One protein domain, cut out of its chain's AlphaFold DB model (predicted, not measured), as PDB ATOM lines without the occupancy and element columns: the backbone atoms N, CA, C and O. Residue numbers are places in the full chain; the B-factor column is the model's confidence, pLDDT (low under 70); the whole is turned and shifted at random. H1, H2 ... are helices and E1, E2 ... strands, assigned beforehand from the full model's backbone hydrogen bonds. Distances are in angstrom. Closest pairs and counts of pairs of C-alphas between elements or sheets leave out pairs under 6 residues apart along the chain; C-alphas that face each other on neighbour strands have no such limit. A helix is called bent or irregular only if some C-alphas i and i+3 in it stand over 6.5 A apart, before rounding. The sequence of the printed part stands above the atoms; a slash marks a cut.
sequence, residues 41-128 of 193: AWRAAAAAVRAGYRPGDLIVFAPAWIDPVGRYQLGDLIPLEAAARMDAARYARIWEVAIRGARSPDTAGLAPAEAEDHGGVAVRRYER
ATOM      1  N   ALA A  41     299.160 -66.955 -16.149       94.19
ATOM      2  CA  ALA A  41     300.422 -66.225 -16.057       94.19
ATOM      3  C   ALA A  41     300.794 -65.872 -14.605       94.19
ATOM      4  O   ALA A  41     301.846 -66.269 -14.108       94.19
ATOM      5  N   TRP A  42     299.882 -65.208 -13.887       95.25
ATOM      6  CA  TRP A  42     300.085 -64.821 -12.488       95.25
ATOM      7  C   TRP A  42     300.206 -66.022 -11.556       95.25
ATOM      8  O   TRP A  42     301.058 -66.025 -10.671       95.25
ATOM      9  N   ARG A  43     299.404 -67.072 -11.771       95.12
ATOM     10  CA  ARG A  43     299.492 -68.305 -10.973       95.12
ATOM     11  C   ARG A  43     300.820 -69.032 -11.178       95.12
ATOM     12  O   ARG A  43     301.396 -69.510 -10.205       95.12
ATOM     13  N   ALA A  44     301.311 -69.100 -12.414       96.06
ATOM     14  CA  ALA A  44     302.603 -69.704 -12.730       96.06
ATOM     15  C   ALA A  44     303.763 -68.906 -12.119       96.06
ATOM     16  O   ALA A  44     304.598 -69.488 -11.430       96.06
ATOM     17  N   ALA A  45     303.757 -67.578 -12.272       96.81
ATOM     18  CA  ALA A  45     304.737 -66.696 -11.641       96.81
ATOM     19  C   ALA A  45     304.737 -66.836 -10.110       96.81
ATOM     20  O   ALA A  45     305.787 -66.985  -9.485       96.81
ATOM     21  N   ALA A  46     303.554 -66.858  -9.491       96.62
ATOM     22  CA  ALA A  46     303.436 -67.009  -8.047       96.62
ATOM     23  C   ALA A  46     303.897 -68.396  -7.559       96.62
ATOM     24  O   ALA A  46     304.433 -68.512  -6.457       96.62
ATOM     25  N   ALA A  47     303.714 -69.449  -8.362       96.88
ATOM     26  CA  ALA A  47     304.243 -70.778  -8.064       96.88
ATOM     27  C   ALA A  47     305.780 -70.814  -8.135       96.88
ATOM     28  O   ALA A  47     306.407 -71.394  -7.249       96.88
ATOM     29  N   ALA A  48     306.381 -70.154  -9.130       97.06
ATOM     30  CA  ALA A  48     307.835 -70.046  -9.260       97.06
ATOM     31  C   ALA A  48     308.460 -69.317  -8.058       97.06
ATOM     32  O   ALA A  48     309.398 -69.826  -7.444       97.06
ATOM     33  N   VAL A  49     307.874 -68.185  -7.644       97.50
ATOM     34  CA  VAL A  49     308.310 -67.468  -6.432       97.50
ATOM     35  C   VAL A  49     308.202 -68.374  -5.205       97.50
ATOM     36  O   VAL A  49     309.178 -68.521  -4.476       97.50
ATOM     37  N   ARG A  50     307.061 -69.047  -4.992       97.38
ATOM     38  CA  ARG A  50     306.868 -69.962  -3.850       97.38
ATOM     39  C   ARG A  50     307.883 -71.099  -3.801       97.38
ATOM     40  O   ARG A  50     308.290 -71.487  -2.711       97.38
ATOM     41  N   ALA A  51     308.291 -71.629  -4.950       96.75
ATOM     42  CA  ALA A  51     309.251 -72.726  -5.013       96.75
ATOM     43  C   ALA A  51     310.653 -72.319  -4.522       96.75
ATOM     44  O   ALA A  51     311.364 -73.144  -3.951       96.75
ATOM     45  N   GLY A  52     311.052 -71.060  -4.734       94.56
ATOM     46  CA  GLY A  52     312.380 -70.558  -4.362       94.56
ATOM     47  C   GLY A  52     312.419 -69.640  -3.134       94.56
ATOM     48  O   GLY A  52     313.517 -69.312  -2.657       94.56
ATOM     49  N   TYR A  53     311.256 -69.198  -2.652       96.50
ATOM     50  CA  TYR A  53     311.125 -68.251  -1.549       96.50
ATOM     51  C   TYR A  53     311.671 -68.828  -0.241       96.50
ATOM     52  O   TYR A  53     311.434 -69.985   0.110       96.50
ATOM     53  N   ARG A  54     312.387 -67.990   0.510       94.88
ATOM     54  CA  ARG A  54     312.820 -68.285   1.878       94.88
ATOM     55  C   ARG A  54     312.326 -67.193   2.829       94.88
ATOM     56  O   ARG A  54     312.289 -66.029   2.430       94.88
ATOM     57  N   PRO A  55     312.005 -67.530   4.091       92.19
ATOM     58  CA  PRO A  55     311.699 -66.518   5.097       92.19
ATOM     59  C   PRO A  55     312.820 -65.477   5.187       92.19
ATOM     60  O   PRO A  55     313.991 -65.835   5.321       92.19
ATOM     61  N   GLY A  56     312.458 -64.198   5.101       90.62
ATOM     62  CA  GLY A  56     313.411 -63.085   5.061       90.62
ATOM     63  C   GLY A  56     313.820 -62.640   3.652       90.62
ATOM     64  O   GLY A  56     314.528 -61.644   3.532       90.62
ATOM     65  N   ASP A  57     313.367 -63.315   2.593       95.44
ATOM     66  CA  ASP A  57     313.434 -62.770   1.237       95.44
ATOM     67  C   ASP A  57     312.422 -61.615   1.087       95.44
ATOM     68  O   ASP A  57     311.313 -61.651   1.630       95.44
ATOM     69  N   LEU A  58     312.786 -60.603   0.299       96.25
ATOM     70  CA  LEU A  58     311.892 -59.504  -0.054       96.25
ATOM     71  C   LEU A  58     311.163 -59.796  -1.365       96.25
ATOM     72  O   LEU A  58     311.809 -60.159  -2.339       96.25
ATOM     73  N   ILE A  59     309.853 -59.552  -1.431       97.19
ATOM     74  CA  ILE A  59     309.092 -59.553  -2.688       97.19
ATOM     75  C   ILE A  59     308.748 -58.106  -3.052       97.19
ATOM     76  O   ILE A  59     308.229 -57.361  -2.221       97.19
ATOM     77  N   VAL A  60     309.043 -57.703  -4.286       96.75
ATOM     78  CA  VAL A  60     308.726 -56.382  -4.838       96.75
ATOM     79  C   VAL A  60     307.962 -56.522  -6.145       96.75
ATOM     80  O   VAL A  60     308.189 -57.449  -6.923       96.75
ATOM     81  N   PHE A  61     307.073 -55.570  -6.404       96.69
ATOM     82  CA  PHE A  61     306.227 -55.559  -7.591       96.69
ATOM     83  C   PHE A  61     306.585 -54.379  -8.495       96.69
ATOM     84  O   PHE A  61     306.721 -53.247  -8.027       96.69
ATOM     85  N   ALA A  62     306.741 -54.641  -9.792       96.12
ATOM     86  CA  ALA A  62     307.086 -53.631 -10.784       96.12
ATOM     87  C   ALA A  62     306.131 -53.675 -11.991       96.12
ATOM     88  O   ALA A  62     305.997 -54.703 -12.648       96.12
ATOM     89  N   PRO A  63     305.487 -52.567 -12.376       94.81
ATOM     90  CA  PRO A  63     305.489 -51.250 -11.735       94.81
ATOM     91  C   PRO A  63     304.750 -51.246 -10.384       94.81
ATOM     92  O   PRO A  63     303.899 -52.087 -10.143       94.81
ATOM     93  N   ALA A  64     305.010 -50.274  -9.509       93.00
ATOM     94  CA  ALA A  64     304.487 -50.291  -8.132       93.00
ATOM     95  C   ALA A  64     302.952 -50.444  -8.016       93.00
ATOM     96  O   ALA A  64     302.455 -51.023  -7.055       93.00
ATOM     97  N   TRP A  65     302.189 -49.975  -9.008       91.94
ATOM     98  CA  TRP A  65     300.727 -50.067  -9.004       91.94
ATOM     99  C   TRP A  65     300.181 -51.500  -9.130       91.94
ATOM    100  O   TRP A  65     299.005 -51.701  -8.844       91.94
ATOM    101  N   ILE A  66     300.994 -52.495  -9.523       93.75
ATOM    102  CA  ILE A  66     300.567 -53.908  -9.532       93.75
ATOM    103  C   ILE A  66     300.616 -54.573  -8.155       93.75
ATOM    104  O   ILE A  66     300.189 -55.720  -8.035       93.75
ATOM    105  N   ASP A  67     301.088 -53.882  -7.114       93.44
ATOM    106  CA  ASP A  67     301.159 -54.421  -5.751       93.44
ATOM    107  C   ASP A  67     299.839 -55.064  -5.263       93.44
ATOM    108  O   ASP A  67     299.909 -56.187  -4.769       93.44
ATOM    109  N   PRO A  68     298.631 -54.497  -5.484       93.25
ATOM    110  CA  PRO A  68     297.384 -55.156  -5.082       93.25
ATOM    111  C   PRO A  68     297.152 -56.513  -5.766       93.25
ATOM    112  O   PRO A  68     296.698 -57.460  -5.127       93.25
ATOM    113  N   VAL A  69     297.495 -56.629  -7.053       93.00
ATOM    114  CA  VAL A  69     297.383 -57.884  -7.820       93.00
ATOM    115  C   VAL A  69     298.427 -58.892  -7.346       93.00
ATOM    116  O   VAL A  69     298.121 -60.063  -7.130       93.00
ATOM    117  N   GLY A  70     299.653 -58.423  -7.124       93.19
ATOM    118  CA  GLY A  70     300.734 -59.225  -6.576       93.19
ATOM    119  C   GLY A  70     300.409 -59.778  -5.189       93.19
ATOM    120  O   GLY A  70     300.558 -60.975  -4.956       93.19
ATOM    121  N   ARG A  71     299.888 -58.944  -4.283       93.94
ATOM    122  CA  ARG A  71     299.474 -59.341  -2.927       93.94
ATOM    123  C   ARG A  71     298.260 -60.254  -2.911       93.94
ATOM    124  O   ARG A  71     298.186 -61.115  -2.043       93.94
ATOM    125  N   TYR A  72     297.349 -60.125  -3.874       94.19
ATOM    126  CA  TYR A  72     296.279 -61.106  -4.043       94.19
ATOM    127  C   TYR A  72     296.846 -62.520  -4.265       94.19
ATOM    128  O   TYR A  72     296.297 -63.487  -3.745       94.19
ATOM    129  N   GLN A  73     297.972 -62.632  -4.979       95.00
ATOM    130  CA  GLN A  73     298.586 -63.917  -5.319       95.00
ATOM    131  C   GLN A  73     299.701 -64.383  -4.384       95.00
ATOM    132  O   GLN A  73     299.952 -65.582  -4.345       95.00
ATOM    133  N   LEU A  74     300.412 -63.480  -3.706       96.00
ATOM    134  CA  LEU A  74     301.630 -63.763  -2.925       96.00
ATOM    135  C   LEU A  74     301.591 -63.167  -1.511       96.00
ATOM    136  O   LEU A  74     302.596 -63.201  -0.805       96.00
ATOM    137  N   GLY A  75     300.461 -62.593  -1.091       93.69
ATOM    138  CA  GLY A  75     300.331 -61.933   0.210       93.69
ATOM    139  C   GLY A  75     300.593 -62.859   1.399       93.69
ATOM    140  O   GLY A  75     301.028 -62.390   2.442       93.69
ATOM    141  N   ASP A  76     300.421 -64.171   1.224       94.94
ATOM    142  CA  ASP A  76     300.791 -65.204   2.196       94.94
ATOM    143  C   ASP A  76     302.297 -65.241   2.510       94.94
ATOM    144  O   ASP A  76     302.680 -65.637   3.608       94.94
ATOM    145  N   LEU A  77     303.149 -64.803   1.577       95.81
ATOM    146  CA  LEU A  77     304.606 -64.752   1.744       95.81
ATOM    147  C   LEU A  77     305.121 -63.382   2.206       95.81
ATOM    148  O   LEU A  77     306.320 -63.221   2.422       95.81
ATOM    149  N   ILE A  78     304.251 -62.375   2.302       94.50
ATOM    150  CA  ILE A  78     304.647 -60.993   2.582       94.50
ATOM    151  C   ILE A  78     304.179 -60.636   3.996       94.50
ATOM    152  O   ILE A  78     303.048 -60.176   4.167       94.50
ATOM    153  N   PRO A  79     305.027 -60.832   5.024       90.81
ATOM    154  CA  PRO A  79     304.681 -60.429   6.380       90.81
ATOM    155  C   PRO A  79     304.527 -58.904   6.468       90.81
ATOM    156  O   PRO A  79     305.077 -58.156   5.648       90.81
ATOM    157  N   LEU A  80     303.790 -58.434   7.477       88.69
ATOM    158  CA  LEU A  80     303.469 -57.014   7.650       88.69
ATOM    159  C   LEU A  80     304.733 -56.148   7.705       88.69
ATOM    160  O   LEU A  80     304.772 -55.073   7.114       88.69
ATOM    161  N   GLU A  81     305.787 -56.640   8.348       86.06
ATOM    162  CA  GLU A  81     307.073 -55.961   8.487       86.06
ATOM    163  C   GLU A  81     307.774 -55.782   7.132       86.06
ATOM    164  O   GLU A  81     308.381 -54.741   6.877       86.06
ATOM    165  N   ALA A  82     307.662 -56.769   6.236       89.12
ATOM    166  CA  ALA A  82     308.194 -56.670   4.879       89.12
ATOM    167  C   ALA A  82     307.347 -55.730   4.012       89.12
ATOM    168  O   ALA A  82     307.899 -54.923   3.264       89.12
ATOM    169  N   ALA A  83     306.016 -55.775   4.149       88.75
ATOM    170  CA  ALA A  83     305.106 -54.868   3.448       88.75
ATOM    171  C   ALA A  83     305.283 -53.401   3.879       88.75
ATOM    172  O   ALA A  83     305.180 -52.500   3.047       88.75
ATOM    173  N   ALA A  84     305.555 -53.165   5.165       88.25
ATOM    174  CA  ALA A  84     305.762 -51.848   5.767       88.25
ATOM    175  C   ALA A  84     307.239 -51.416   5.796       88.25
ATOM    176  O   ALA A  84     307.586 -50.429   6.447       88.25
ATOM    177  N   ARG A  85     308.132 -52.153   5.121       89.00
ATOM    178  CA  ARG A  85     309.570 -51.863   5.138       89.00
ATOM    179  C   ARG A  85     309.842 -50.430   4.653       89.00
ATOM    180  O   ARG A  85     309.318 -49.993   3.627       89.00
ATOM    181  N   MET A  86     310.758 -49.757   5.342       85.06
ATOM    182  CA  MET A  86     311.256 -48.432   4.956       85.06
ATOM    183  C   MET A  86     312.413 -48.498   3.953       85.06
ATOM    184  O   MET A  86     312.608 -47.568   3.180       85.06
ATOM    185  N   ASP A  87     313.189 -49.584   3.974       87.12
ATOM    186  CA  ASP A  87     314.392 -49.734   3.158       87.12
ATOM    187  C   ASP A  87     314.569 -51.188   2.705       87.12
ATOM    188  O   ASP A  87     314.569 -52.121   3.515       87.12
ATOM    189  N   ALA A  88     314.738 -51.375   1.397       89.88
ATOM    190  CA  ALA A  88     315.000 -52.674   0.802       89.88
ATOM    191  C   ALA A  88     316.455 -53.128   1.010       89.88
ATOM    192  O   ALA A  88     316.720 -54.331   0.928       89.88
ATOM    193  N   ALA A  89     317.415 -52.223   1.255       89.38
ATOM    194  CA  ALA A  89     318.853 -52.530   1.316       89.38
ATOM    195  C   ALA A  89     319.211 -53.587   2.370       89.38
ATOM    196  O   ALA A  89     320.202 -54.298   2.225       89.38
ATOM    197  N   ARG A  90     318.365 -53.742   3.393       90.00
ATOM    198  CA  ARG A  90     318.494 -54.741   4.466       90.00
ATOM    199  C   ARG A  90     318.260 -56.184   4.004       90.00
ATOM    200  O   ARG A  90     318.635 -57.115   4.708       90.00
ATOM    201  N   TYR A  91     317.646 -56.376   2.840       93.12
ATOM    202  CA  TYR A  91     317.295 -57.693   2.320       93.12
ATOM    203  C   TYR A  91     318.382 -58.204   1.374       93.12
ATOM    204  O   TYR A  91     318.739 -57.542   0.393       93.12
ATOM    205  N   ALA A  92     318.896 -59.397   1.680       94.69
ATOM    206  CA  ALA A  92     319.950 -60.045   0.903       94.69
ATOM    207  C   ALA A  92     319.428 -60.640  -0.413       94.69
ATOM    208  O   ALA A  92     320.156 -60.692  -1.401       94.69
ATOM    209  N   ARG A  93     318.170 -61.093  -0.427       96.12
ATOM    210  CA  ARG A  93     317.523 -61.735  -1.576       96.12
ATOM    211  C   ARG A  93     316.221 -61.016  -1.888       96.12
ATOM    212  O   ARG A  93     315.427 -60.749  -0.986       96.12
ATOM    213  N   ILE A  94     316.032 -60.684  -3.161       97.12
ATOM    214  CA  ILE A  94     314.875 -59.923  -3.638       97.12
ATOM    215  C   ILE A  94     314.249 -60.666  -4.810       97.12
ATOM    216  O   ILE A  94     314.916 -60.945  -5.804       97.12
ATOM    217  N   TRP A  95     312.962 -60.949  -4.696       98.00
ATOM    218  CA  TRP A  95     312.098 -61.419  -5.763       98.00
ATOM    219  C   TRP A  95     311.360 -60.230  -6.355       98.00
ATOM    220  O   TRP A  95     310.538 -59.602  -5.694       98.00
ATOM    221  N   GLU A  96     311.652 -59.908  -7.604       97.88
ATOM    222  CA  GLU A  96     310.908 -58.924  -8.373       97.88
ATOM    223  C   GLU A  96     309.907 -59.644  -9.267       97.88
ATOM    224  O   GLU A  96     310.287 -60.463 -10.103       97.88
ATOM    225  N   VAL A  97     308.631 -59.308  -9.111       97.62
ATOM    226  CA  VAL A  97     307.571 -59.731 -10.024       97.62
ATOM    227  C   VAL A  97     307.174 -58.524 -10.854       97.62
ATOM    228  O   VAL A  97     306.698 -57.517 -10.322       97.62
ATOM    229  N   ALA A  98     307.414 -58.608 -12.157       96.25
ATOM    230  CA  ALA A  98     307.298 -57.496 -13.071       96.25
ATOM    231  C   ALA A  98     306.367 -57.781 -14.248       96.25
ATOM    232  O   ALA A  98     306.300 -58.894 -14.754       96.25
ATOM    233  N   ILE A  99     305.703 -56.746 -14.747       94.38
ATOM    234  CA  ILE A  99     304.988 -56.779 -16.028       94.38
ATOM    235  C   ILE A  99     305.480 -55.648 -16.930       94.38
ATOM    236  O   ILE A  99     306.124 -54.704 -16.468       94.38
ATOM    237  N   ARG A 100     305.162 -55.716 -18.229       90.62
ATOM    238  CA  ARG A 100     305.490 -54.660 -19.214       90.62
ATOM    239  C   ARG A 100     306.982 -54.279 -19.235       90.62
ATOM    240  O   ARG A 100     307.329 -53.132 -19.491       90.62
ATOM    241  N   GLY A 101     307.867 -55.226 -18.913       90.38
ATOM    242  CA  GLY A 101     309.312 -54.989 -18.844       90.38
ATOM    243  C   GLY A 101     309.758 -54.015 -17.744       90.38
ATOM    244  O   GLY A 101     310.923 -53.620 -17.739       90.38
ATOM    245  N   ALA A 102     308.873 -53.639 -16.816       94.19
ATOM    246  CA  ALA A 102     309.195 -52.728 -15.726       94.19
ATOM    247  C   ALA A 102     310.292 -53.295 -14.805       94.19
ATOM    248  O   ALA A 102     310.591 -54.495 -14.807       94.19
ATOM    249  N   ARG A 103     310.893 -52.406 -14.010       95.62
ATOM    250  CA  ARG A 103     311.890 -52.737 -12.989       95.62
ATOM    251  C   ARG A 103     311.614 -51.931 -11.725       95.62
ATOM    252  O   ARG A 103     311.228 -50.765 -11.817       95.62
ATOM    253  N   SER A 104     311.801 -52.549 -10.565       95.31
ATOM    254  CA  SER A 104     311.696 -51.873  -9.277       95.31
ATOM    255  C   SER A 104     312.907 -50.958  -9.044       95.31
ATOM    256  O   SER A 104     314.033 -51.327  -9.391       95.31
ATOM    257  N   PRO A 105     312.737 -49.781  -8.414       93.81
ATOM    258  CA  PRO A 105     313.876 -48.998  -7.938       93.81
ATOM    259  C   PRO A 105     314.735 -49.772  -6.921       93.81
ATOM    260  O   PRO A 105     315.943 -49.558  -6.862       93.81
ATOM    261  N   ASP A 106     314.157 -50.725  -6.182       93.19
ATOM    262  CA  ASP A 106     314.872 -51.512  -5.162       93.19
ATOM    263  C   ASP A 106     315.935 -52.458  -5.744       93.19
ATOM    264  O   ASP A 106     316.849 -52.891  -5.031       93.19
ATOM    265  N   THR A 107     315.804 -52.785  -7.033       94.31
ATOM    266  CA  THR A 107     316.698 -53.662  -7.807       94.31
ATOM    267  C   THR A 107     317.526 -52.874  -8.829       94.31
ATOM    268  O   THR A 107     318.229 -53.457  -9.664       94.31
ATOM    269  N   ALA A 108     317.473 -51.537  -8.788       91.94
ATOM    270  CA  ALA A 108     318.256 -50.685  -9.670       91.94
ATOM    271  C   ALA A 108     319.761 -50.946  -9.485       91.94
ATOM    272  O   ALA A 108     320.269 -51.025  -8.370       91.94
ATOM    273  N   GLY A 109     320.476 -51.114 -10.600       90.44
ATOM    274  CA  GLY A 109     321.907 -51.435 -10.595       90.44
ATOM    275  C   GLY A 109     322.255 -52.888 -10.245       90.44
ATOM    276  O   GLY A 109     323.412 -53.269 -10.400       90.44
ATOM    277  N   LEU A 110     321.288 -53.718  -9.837       92.81
ATOM    278  CA  LEU A 110     321.509 -55.147  -9.620       92.81
ATOM    279  C   LEU A 110     321.308 -55.941 -10.921       92.81
ATOM    280  O   LEU A 110     320.444 -55.626 -11.750       92.81
ATOM    281  N   ALA A 111     322.105 -56.996 -11.082       94.50
ATOM    282  CA  ALA A 111     321.915 -58.005 -12.117       94.50
ATOM    283  C   ALA A 111     321.076 -59.165 -11.551       94.50
ATOM    284  O   ALA A 111     321.328 -59.586 -10.419       94.50
ATOM    285  N   PRO A 112     320.072 -59.667 -12.291       95.88
ATOM    286  CA  PRO A 112     319.292 -60.808 -11.835       95.88
ATOM    287  C   PRO A 112     320.178 -62.058 -11.819       95.88
ATOM    288  O   PRO A 112     320.861 -62.348 -12.799       95.88
ATOM    289  N   ALA A 113     320.150 -62.791 -10.709       95.19
ATOM    290  CA  ALA A 113     320.729 -64.125 -10.612       95.19
ATOM    291  C   ALA A 113     319.914 -65.126 -11.443       95.19
ATOM    292  O   ALA A 113     320.477 -65.985 -12.112       95.19
ATOM    293  N   GLU A 114     318.588 -64.973 -11.430       95.38
ATOM    294  CA  GLU A 114     317.642 -65.757 -12.228       95.38
ATOM    295  C   GLU A 114     316.556 -64.834 -12.784       95.38
ATOM    296  O   GLU A 114     316.175 -63.848 -12.145       95.38
ATOM    297  N   ALA A 115     316.068 -65.143 -13.984       96.50
ATOM    298  CA  ALA A 115     314.977 -64.427 -14.626       96.50
ATOM    299  C   ALA A 115     314.151 -65.389 -15.485       96.50
ATOM    300  O   ALA A 115     314.690 -66.059 -16.364       96.50
ATOM    301  N   GLU A 116     312.846 -65.411 -15.249       96.81
ATOM    302  CA  GLU A 116     311.868 -66.233 -15.960       96.81
ATOM    303  C   GLU A 116     310.689 -65.357 -16.406       96.81
ATOM    304  O   GLU A 116     310.362 -64.370 -15.745       96.81
ATOM    305  N   ASP A 117     310.053 -65.686 -17.533       95.50
ATOM    306  CA  ASP A 117     308.820 -65.037 -17.989       95.50
ATOM    307  C   ASP A 117     307.681 -66.055 -18.032       95.50
ATOM    308  O   ASP A 117     307.800 -67.124 -18.635       95.50
ATOM    309  N   HIS A 118     306.566 -65.708 -17.396       94.88
ATOM    310  CA  HIS A 118     305.375 -66.539 -17.310       94.88
ATOM    311  C   HIS A 118     304.209 -65.876 -18.045       94.88
ATOM    312  O   HIS A 118     303.202 -65.519 -17.440       94.88
ATOM    313  N   GLY A 119     304.333 -65.686 -19.359       90.25
ATOM    314  CA  GLY A 119     303.250 -65.149 -20.189       90.25
ATOM    315  C   GLY A 119     303.021 -63.654 -19.971       90.25
ATOM    316  O   GLY A 119     301.877 -63.214 -19.851       90.25
ATOM    317  N   GLY A 120     304.109 -62.883 -19.888       90.69
ATOM    318  CA  GLY A 120     304.093 -61.431 -19.680       90.69
ATOM    319  C   GLY A 120     304.229 -60.990 -18.220       90.69
ATOM    320  O   GLY A 120     304.283 -59.786 -17.956       90.69
ATOM    321  N   VAL A 121     304.306 -61.946 -17.284       95.69
ATOM    322  CA  VAL A 121     304.718 -61.718 -15.892       95.69
ATOM    323  C   VAL A 121     306.135 -62.254 -15.722       95.69
ATOM    324  O   VAL A 121     306.349 -63.463 -15.658       95.69
ATOM    325  N   ALA A 122     307.106 -61.354 -15.657       96.50
ATOM    326  CA  ALA A 122     308.498 -61.684 -15.418       96.50
ATOM    327  C   ALA A 122     308.757 -61.863 -13.918       96.50
ATOM    328  O   ALA A 122     308.407 -60.999 -13.118       96.50
ATOM    329  N   VAL A 123     309.414 -62.950 -13.538       97.94
ATOM    330  CA  VAL A 123     309.913 -63.190 -12.184       97.94
ATOM    331  C   VAL A 123     311.428 -63.129 -12.233       97.94
ATOM    332  O   VAL A 123     312.066 -63.838 -13.006       97.94
ATOM    333  N   ARG A 124     312.021 -62.256 -11.426       98.12
ATOM    334  CA  ARG A 124     313.469 -62.072 -11.356       98.12
ATOM    335  C   ARG A 124     313.929 -62.199  -9.923       98.12
ATOM    336  O   ARG A 124     313.312 -61.645  -9.016       98.12
ATOM    337  N   ARG A 125     315.046 -62.882  -9.724       97.81
ATOM    338  CA  ARG A 125     315.662 -63.049  -8.415       97.81
ATOM    339  C   ARG A 125     316.994 -62.332  -8.378       97.81
ATOM    340  O   ARG A 125     317.847 -62.551  -9.232       97.81
ATOM    341  N   TYR A 126     317.180 -61.504  -7.366       97.25
ATOM    342  CA  TYR A 126     318.391 -60.733  -7.137       97.25
ATOM    343  C   TYR A 126     319.025 -61.130  -5.813       97.25
ATOM    344  O   TYR A 126     318.331 -61.489  -4.859       97.25
ATOM    345  N   GLU A 127     320.346 -61.015  -5.758       96.00
ATOM    346  CA  GLU A 127     321.134 -61.216  -4.550       96.00
ATOM    347  C   GLU A 127     322.053 -60.014  -4.332       96.00
ATOM    348  O   GLU A 127     322.584 -59.439  -5.284       96.00
ATOM    349  N   ARG A 128     322.231 -59.619  -3.071       93.88
ATOM    350  CA  ARG A 128     323.190 -58.593  -2.659       93.88
ATOM    351  C   ARG A 128     323.660 -58.810  -1.227       93.88
ATOM    352  O   ARG A 128     323.000 -59.484  -0.439       93.88
TER     353      ARG A 128
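What this domain is: This is residues 41 to 128 of the 193 residues of an uncharacterized protein of Deltaproteobacteria bacterium (UniProt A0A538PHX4). A twisted sheet of four strands has two helices, H1 and H2, packed on one face, H1 over the inner strand E4 and H2 over the edge strand E1, while the long link of residues 100 to 113 loops over the opposite face. The short H3 sits off the E1 side of the sheet and only grazes it. The printed part has 88 residues, with three named helices and four named strands in the order H1 E1 H2 H3 E2 E3 E4. The sheet runs E1 E2 E4 E3 and is mixed; the class is mixed, helices and strands. The whole is compact and rounded, with a radius of gyration of the C-alphas of 11.5 A and spans of 31 by 27 by 25 A.

Where its parts are: Of the strands, E1 is residues 58 to 62, 13.1 A long, and E2 is residues 93 to 99, 19.8 A. E4 is residues 121 to 127, 20.0 A, ending at C-alpha 127 (321.134, -61.216, -4.550), and E3 is residues 114 to 117, 10.6 A. H1, residues 41 to 52, begins at C-alpha 41 (300.422, -66.225, -16.057) and is 17.3 A long. H2, residues 64 to 77, is 17.5 A long and irregular: C-alphas 73 and 76 are 7.9 A apart. H3, residues 80 to 83, is 5.0 A.

How they stand to each other: E2 and E1 are parallel, at 20 degrees, with N 60 and O 95 within hydrogen-bond range at 2.8 A. E2 and E4 are antiparallel, at 159 degrees, with N 122 and O 98 at 2.7 A. E3 and E4 form an antiparallel hairpin, at 175 degrees, with N 116 and O 123 at 2.8 A. H1 is on the sheet at a height of 8.9 A and runs along the strands, at 7 degrees to E4 on the local plane; the closest C-alphas of the two are those of Ala 41 and Val 121, 6.2 A. H2 is on the same face at a height of 8.4 A, along E1 at 26 degrees on the local plane; their closest C-alphas are those of Phe 61 and Asp 67, 5.5 A. H2 touches H1 with its residues 73 to 77 alone; the closest C-alphas of the two are those of Ala 46 and Leu 74, 6.3 A apart, and the helices run the same way at a steep tilt of 52 degrees. E1, H2, H3 and E2 make a strand-helix-strand unit, two parallel neighbour strands with helices between, and its crossover is left-handed. H1 and H3 are apart. Every O i to N i+4 pair is within hydrogen-bond range in H1, 6 of 10 are in H2, and H3 is too short for such a pair.

The domain as a whole: The two C-alphas farthest apart, those of Met 86 and Gly 119, are 31.2 A apart. The printed part has no cut. The link from E2 to E3, 14 residues, is long. The mean pLDDT of the printed part is 94.1, and no printed residue is under 70.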